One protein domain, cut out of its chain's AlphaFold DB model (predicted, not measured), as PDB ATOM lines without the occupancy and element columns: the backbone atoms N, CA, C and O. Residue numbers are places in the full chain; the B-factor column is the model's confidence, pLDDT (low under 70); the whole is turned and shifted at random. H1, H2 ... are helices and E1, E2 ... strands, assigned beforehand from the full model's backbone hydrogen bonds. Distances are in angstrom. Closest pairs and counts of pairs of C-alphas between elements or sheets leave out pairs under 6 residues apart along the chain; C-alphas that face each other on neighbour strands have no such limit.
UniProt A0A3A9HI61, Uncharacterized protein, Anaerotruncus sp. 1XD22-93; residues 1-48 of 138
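What this domain is: This is residues 1 to 48 of the 138 residues of an uncharacterized protein of Anaerotruncus sp. 1XD22-93 (UniProt A0A3A9HI61). What does the model look like? It is an open, loose bracket: a hairpin of two short strands, E1 and E2, is at one end, a single helix, H1, runs from it toward the other end, and residues 33 to 48 make a loop there that folds back. What is it made of? The printed part has 48 residues, with two named strands and one named helix in the order E1, E2, H1; the sheet, order E1 - E2, is antiparallel. The class is mixed, helices and strands, though under half of the residues, 22 of 48, are in named elements. How spread out is it? It is loose, with a radius of gyration of the C-alphas of 12.1 A and spans of 33 by 23 by 14 A.

Where its parts are: Where are the strands? E1 is residues 7 to 10, 9.9 A long, and begins at C-alpha 7 at (19.038, -5.980, 14.679). E2 is residues 13 to 16, 9.7 A long. Where is the helix? H1 is residues 19 to 32, 19.6 A from first to last C-alpha, and ends at C-alpha 32 at (7.305, -16.904, 6.005).

How they stand to each other: How do the strands pair? E1 and E2 form a hairpin, antiparallel at 153 degrees between their directions. N 8 and O 15 are 2.8 A apart and N 10 and O 13 are 3.0 A apart, both within hydrogen-bond range. Where does the helix stand? E1 and H1 are apart, but only just, with closest C-alphas 8.1 A apart. Is its backbone in order? In H1 every O i to N i+4 pair is within hydrogen-bond range.

The domain as a whole: How large is it? The two C-alphas farthest apart, those of Tyr 13 and Asp 37, are 33.7 A apart. Are there cuts or long links? The printed part has no cut, and the links E1 to E2 and E2 to H1 are both tight. Where is confidence low? Residues 1 to 5 are under 70 in pLDDT, while the mean of the printed part is 82.3.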
ATOM      1  N   MET A   1      14.829 -14.743  15.134       49.03
ATOM      2  CA  MET A   1      15.218 -13.371  14.731       49.03
ATOM      3  C   MET A   1      14.142 -12.435  15.254       49.03
ATOM      4  O   MET A   1      12.982 -12.775  15.100       49.03
ATOM      5  N   ASN A   2      14.478 -11.339  15.940       47.56
ATOM      6  CA  ASN A   2      13.456 -10.367  16.344       47.56
ATOM      7  C   ASN A   2      13.368  -9.293  15.253       47.56
ATOM      8  O   ASN A   2      14.087  -8.295  15.294       47.56
ATOM      9  N   THR A   3      12.533  -9.548  14.246       50.88
ATOM     10  CA  THR A   3      12.313  -8.695  13.062       50.88
ATOM     11  C   THR A   3      11.779  -7.302  13.417       50.88
ATOM     12  O   THR A   3      11.891  -6.378  12.615       50.88
ATOM     13  N   LYS A   4      11.303  -7.101  14.656       54.12
ATOM     14  CA  LYS A   4      10.829  -5.807  15.168       54.12
ATOM     15  C   LYS A   4      11.938  -4.854  15.626       54.12
ATOM     16  O   LYS A   4      11.667  -3.671  15.781       54.12
ATOM     17  N   ILE A   5      13.164  -5.333  15.866       63.12
ATOM     18  CA  ILE A   5      14.236  -4.518  16.486       63.12
ATOM     19  C   ILE A   5      15.289  -4.055  15.456       63.12
ATOM     20  O   ILE A   5      16.224  -3.346  15.803       63.12
ATOM     21  N   ASN A   6      15.147  -4.384  14.163       78.25
ATOM     22  CA  ASN A   6      16.114  -4.018  13.105       78.25
ATOM     23  C   ASN A   6      17.572  -4.406  13.446       78.25
ATOM     24  O   ASN A   6      18.534  -3.758  13.027       78.25
ATOM     25  N   THR A   7      17.739  -5.473  14.230       83.00
ATOM     26  CA  THR A   7      19.038  -5.980  14.679       83.00
ATOM     27  C   THR A   7      19.114  -7.488  14.523       83.00
ATOM     28  O   THR A   7      18.138  -8.200  14.771       83.00
ATOM     29  N   LEU A   8      20.303  -7.975  14.203       83.44
ATOM     30  CA  LEU A   8      20.634  -9.383  14.095       83.44
ATOM     31  C   LEU A   8      21.690  -9.743  15.142       83.44
ATOM     32  O   LEU A   8      22.671  -9.025  15.312       83.44
ATOM     33  N   LYS A   9      21.485 -10.855  15.854       85.94
ATOM     34  CA  LYS A   9      22.461 -11.378  16.813       85.94
ATOM     35  C   LYS A   9      23.240 -12.525  16.181       85.94
ATOM     36  O   LYS A   9      22.622 -13.515  15.801       85.94
ATOM     37  N   ILE A  10      24.561 -12.390  16.075       85.62
ATOM     38  CA  ILE A  10      25.472 -13.406  15.519       85.62
ATOM     39  C   ILE A  10      26.708 -13.465  16.410       85.62
ATOM     40  O   ILE A  10      27.306 -12.429  16.672       85.62
ATOM     41  N   ASN A  11      27.084 -14.657  16.878       86.19
ATOM     42  CA  ASN A  11      28.348 -14.922  17.585       86.19
ATOM     43  C   ASN A  11      28.670 -13.928  18.720       86.19
ATOM     44  O   ASN A  11      29.798 -13.475  18.897       86.19
ATOM     45  N   GLY A  12      27.641 -13.560  19.489       85.88
ATOM     46  CA  GLY A  12      27.741 -12.610  20.602       85.88
ATOM     47  C   GLY A  12      27.678 -11.129  20.208       85.88
ATOM     48  O   GLY A  12      27.544 -10.283  21.088       85.88
ATOM     49  N   TYR A  13      27.696 -10.799  18.916       86.69
ATOM     50  CA  TYR A  13      27.475  -9.444  18.413       86.69
ATOM     51  C   TYR A  13      25.989  -9.159  18.229       86.69
ATOM     52  O   TYR A  13      25.211 -10.037  17.856       86.69
ATOM     53  N   THR A  14      25.601  -7.902  18.443       88.38
ATOM     54  CA  THR A  14      24.302  -7.365  18.021       88.38
ATOM     55  C   THR A  14      24.555  -6.365  16.901       88.38
ATOM     56  O   THR A  14      25.071  -5.278  17.138       88.38
ATOM     57  N   ILE A  15      24.230  -6.756  15.675       84.69
ATOM     58  CA  ILE A  15      24.485  -5.990  14.458       84.69
ATOM     59  C   ILE A  15      23.205  -5.276  14.060       84.69
ATOM     60  O   ILE A  15      22.158  -5.904  13.901       84.69
ATOM     61  N   ARG A  16      23.283  -3.962  13.868       84.06
ATOM     62  CA  ARG A  16      22.176  -3.191  13.308       84.06
ATOM     63  C   ARG A  16      22.082  -3.441  11.805       84.06
ATOM     64  O   ARG A  16      23.077  -3.331  11.093       84.06
ATOM     65  N   LEU A  17      20.886  -3.761  11.324       83.12
ATOM     66  CA  LEU A  17      20.645  -3.955   9.899       83.12
ATOM     67  C   LEU A  17      20.495  -2.593   9.200       83.12
ATOM     68  O   LEU A  17      19.842  -1.697   9.746       83.12
ATOM     69  N   PRO A  18      21.043  -2.425   7.981       84.31
ATOM     70  CA  PRO A  18      20.674  -1.315   7.112       84.31
ATOM     71  C   PRO A  18      19.156  -1.277   6.907       84.31
ATOM     72  O   PRO A  18      18.529  -2.326   6.768       84.31
ATOM     73  N   ILE A  19      18.568  -0.079   6.844       81.06
ATOM     74  CA  ILE A  19      17.104   0.091   6.817       81.06
ATOM     75  C   ILE A  19      16.432  -0.708   5.691       81.06
ATOM     76  O   ILE A  19      15.462  -1.419   5.935       81.06
ATOM     77  N   ASN A  20      17.008  -0.685   4.486       85.81
ATOM     78  CA  ASN A  20      16.472  -1.410   3.333       85.81
ATOM     79  C   ASN A  20      16.505  -2.927   3.545       85.81
ATOM     80  O   ASN A  20      15.546  -3.611   3.200       85.81
ATOM     81  N   LEU A  21      17.581  -3.443   4.145       84.31
ATOM     82  CA  LEU A  21      17.689  -4.863   4.464       84.31
ATOM     83  C   LEU A  21      16.672  -5.246   5.544       84.31
ATOM     84  O   LEU A  21      16.044  -6.295   5.457       84.31
ATOM     85  N   SER A  22      16.462  -4.375   6.529       85.88
ATOM     86  CA  SER A  22      15.447  -4.597   7.556       85.88
ATOM     87  C   SER A  22      14.036  -4.678   6.972       85.88
ATOM     88  O   SER A  22      13.300  -5.607   7.288       85.88
ATOM     89  N   ASN A  23      13.690  -3.768   6.057       85.94
ATOM     90  CA  ASN A  23      12.404  -3.791   5.357       85.94
ATOM     91  C   ASN A  23      12.236  -5.080   4.534       85.94
ATOM     92  O   ASN A  23      11.174  -5.693   4.558       85.94
ATOM     93  N   GLN A  24      13.295  -5.537   3.854       87.75
ATOM     94  CA  GLN A  24      13.280  -6.818   3.135       87.75
ATOM     95  C   GLN A  24      13.031  -8.003   4.075       87.75
ATOM     96  O   GLN A  24      12.249  -8.889   3.744       87.75
ATOM     97  N   PHE A  25      13.648  -8.010   5.261       87.38
ATOM     98  CA  PHE A  25      13.413  -9.051   6.263       87.38
ATOM     99  C   PHE A  25      11.997  -9.024   6.841       87.38
ATOM    100  O   PHE A  25      11.463 -10.088   7.129       87.38
ATOM    101  N   GLN A  26      11.384  -7.850   6.998       85.62
ATOM    102  CA  GLN A  26       9.992  -7.738   7.448       85.62
ATOM    103  C   GLN A  26       9.024  -8.328   6.417       85.62
ATOM    104  O   GLN A  26       8.205  -9.169   6.770       85.62
ATOM    105  N   ILE A  27       9.188  -7.976   5.138       89.38
ATOM    106  CA  ILE A  27       8.397  -8.560   4.040       89.38
ATOM    107  C   ILE A  27       8.602 -10.078   3.986       89.38
ATOM    108  O   ILE A  27       7.657 -10.844   3.811       89.38
ATOM    109  N   TYR A  28       9.844 -10.533   4.152       88.12
ATOM    110  CA  TYR A  28      10.137 -11.959   4.170       88.12
ATOM    111  C   TYR A  28       9.467 -12.681   5.346       88.12
ATOM    112  O   TYR A  28       8.953 -13.778   5.159       88.12
ATOM    113  N   ASP A  29       9.437 -12.075   6.535       85.69
ATOM    114  CA  ASP A  29       8.766 -12.630   7.715       85.69
ATOM    115  C   ASP A  29       7.263 -12.812   7.464       85.69
ATOM    116  O   ASP A  29       6.720 -13.869   7.768       85.69
ATOM    117  N   GLU A  30       6.609 -11.845   6.810       87.56
ATOM    118  CA  GLU A  30       5.203 -11.958   6.391       87.56
ATOM    119  C   GLU A  30       4.986 -13.135   5.431       87.56
ATOM    120  O   GLU A  30       4.095 -13.958   5.646       87.56
ATOM    121  N   ILE A  31       5.839 -13.272   4.410       87.62
ATOM    122  CA  ILE A  31       5.794 -14.410   3.479       87.62
ATOM    123  C   ILE A  31       6.014 -15.724   4.238       87.62
ATOM    124  O   ILE A  31       5.331 -16.712   3.976       87.62
ATOM    125  N   ARG A  32       6.929 -15.732   5.211       85.56
ATOM    126  CA  ARG A  32       7.305 -16.904   6.005       85.56
ATOM    127  C   ARG A  32       6.197 -17.389   6.945       85.56
ATOM    128  O   ARG A  32       6.233 -18.562   7.325       85.56
ATOM    129  N   GLN A  33       5.227 -16.534   7.282       84.25
ATOM    130  CA  GLN A  33       4.002 -16.926   7.994       84.25
ATOM    131  C   GLN A  33       3.001 -17.680   7.101       84.25
ATOM    132  O   GLN A  33       2.028 -18.236   7.613       84.25
ATOM    133  N   SER A  34       3.209 -17.707   5.780       86.56
ATOM    134  CA  SER A  34       2.347 -18.470   4.876       86.56
ATOM    135  C   SER A  34       2.451 -19.973   5.168       86.56
ATOM    136  O   SER A  34       3.515 -20.443   5.586       86.56
ATOM    137  N   PRO A  35       1.380 -20.753   4.938       86.56
ATOM    138  CA  PRO A  35       1.399 -22.188   5.185       86.56
ATOM    139  C   PRO A  35       2.520 -22.890   4.411       86.56
ATOM    140  O   PRO A  35       2.626 -22.770   3.189       86.56
ATOM    141  N   LEU A  36       3.334 -23.644   5.146       88.25
ATOM    142  CA  LEU A  36       4.312 -24.584   4.608       88.25
ATOM    143  C   LEU A  36       3.705 -25.986   4.561       88.25
ATOM    144  O   LEU A  36       2.830 -26.311   5.367       88.25
ATOM    145  N   ASP A  37       4.230 -26.849   3.690       89.25
ATOM    146  CA  ASP A  37       3.764 -28.242   3.614       89.25
ATOM    147  C   ASP A  37       4.125 -29.025   4.890       89.25
ATOM    148  O   ASP A  37       3.475 -30.013   5.235       89.25
ATOM    149  N   LYS A  38       5.174 -28.581   5.600       89.00
ATOM    150  CA  LYS A  38       5.597 -29.102   6.903       89.00
ATOM    151  C   LYS A  38       5.995 -27.958   7.842       89.00
ATOM    152  O   LYS A  38       6.613 -26.994   7.383       89.00
ATOM    153  N   PRO A  39       5.715 -28.069   9.155       86.62
ATOM    154  CA  PRO A  39       6.212 -27.119  10.145       86.62
ATOM    155  C   PRO A  39       7.738 -27.009  10.103       86.62
ATOM    156  O   PRO A  39       8.437 -28.008   9.935       86.62
ATOM    157  N   SER A  40       8.250 -25.794  10.271       88.31
ATOM    158  CA  SER A  40       9.682 -25.509  10.237       88.31
ATOM    159  C   SER A  40       9.996 -24.317  11.126       88.31
ATOM    160  O   SER A  40       9.304 -23.301  11.050       88.31
ATOM    161  N   ASP A  41      11.069 -24.424  11.906       86.19
ATOM    162  CA  ASP A  41      11.595 -23.334  12.739       86.19
ATOM    163  C   ASP A  41      12.732 -22.568  12.040       86.19
ATOM    164  O   ASP A  41      13.283 -21.602  12.573       86.19
ATOM    165  N   PHE A  42      13.111 -22.989  10.829       85.94
ATOM    166  CA  PHE A  42      14.172 -22.339  10.072       85.94
ATOM    167  C   PHE A  42      13.680 -21.025   9.473       85.94
ATOM    168  O   PHE A  42      12.613 -20.970   8.856       85.94
ATOM    169  N   LEU A  43      14.499 -19.977   9.615       82.69
ATOM    170  CA  LEU A  43      14.225 -18.679   9.001       82.69
ATOM    171  C   LEU A  43      14.152 -18.820   7.480       82.69
ATOM    172  O   LEU A  43      13.133 -18.481   6.898       82.69
ATOM    173  N   PHE A  44      15.197 -19.386   6.868       84.38
ATOM    174  CA  PHE A  44      15.242 -19.683   5.438       84.38
ATOM    175  C   PHE A  44      14.986 -21.171   5.188       84.38
ATOM    176  O   PHE A  44      15.799 -22.023   5.561       84.38
ATOM    177  N   CYS A  45      13.861 -21.478   4.549       85.31
ATOM    178  CA  CYS A  45      13.458 -22.836   4.192       85.31
ATOM    179  C   CYS A  45      12.767 -22.869   2.824       85.31
ATOM    180  O   CYS A  45      12.355 -21.840   2.288       85.31
ATOM    181  N   SER A  46      12.653 -24.055   2.234       84.62
ATOM    182  CA  SER A  46      11.795 -24.292   1.068       84.62
ATOM    183  C   SER A  46      10.321 -24.428   1.470       84.62
ATOM    184  O   SER A  46      10.000 -24.566   2.651       84.62
ATOM    185  N   GLN A  47       9.420 -24.422   0.481       85.88
ATOM    186  CA  GLN A  47       7.967 -24.580   0.678       85.88
ATOM    187  C   GLN A  47       7.598 -25.850   1.464       85.88
ATOM    188  O   GLN A  47       6.643 -25.871   2.235       85.88
ATOM    189  N   ASN A  48       8.418 -26.891   1.327       86.56
ATOM    190  CA  ASN A  48       8.261 -28.153   2.036       86.56
ATOM    191  C   ASN A  48       8.723 -28.120   3.511       86.56
ATOM    192  O   ASN A  48       8.690 -29.158   4.168       86.56
TER     193      ASN A  48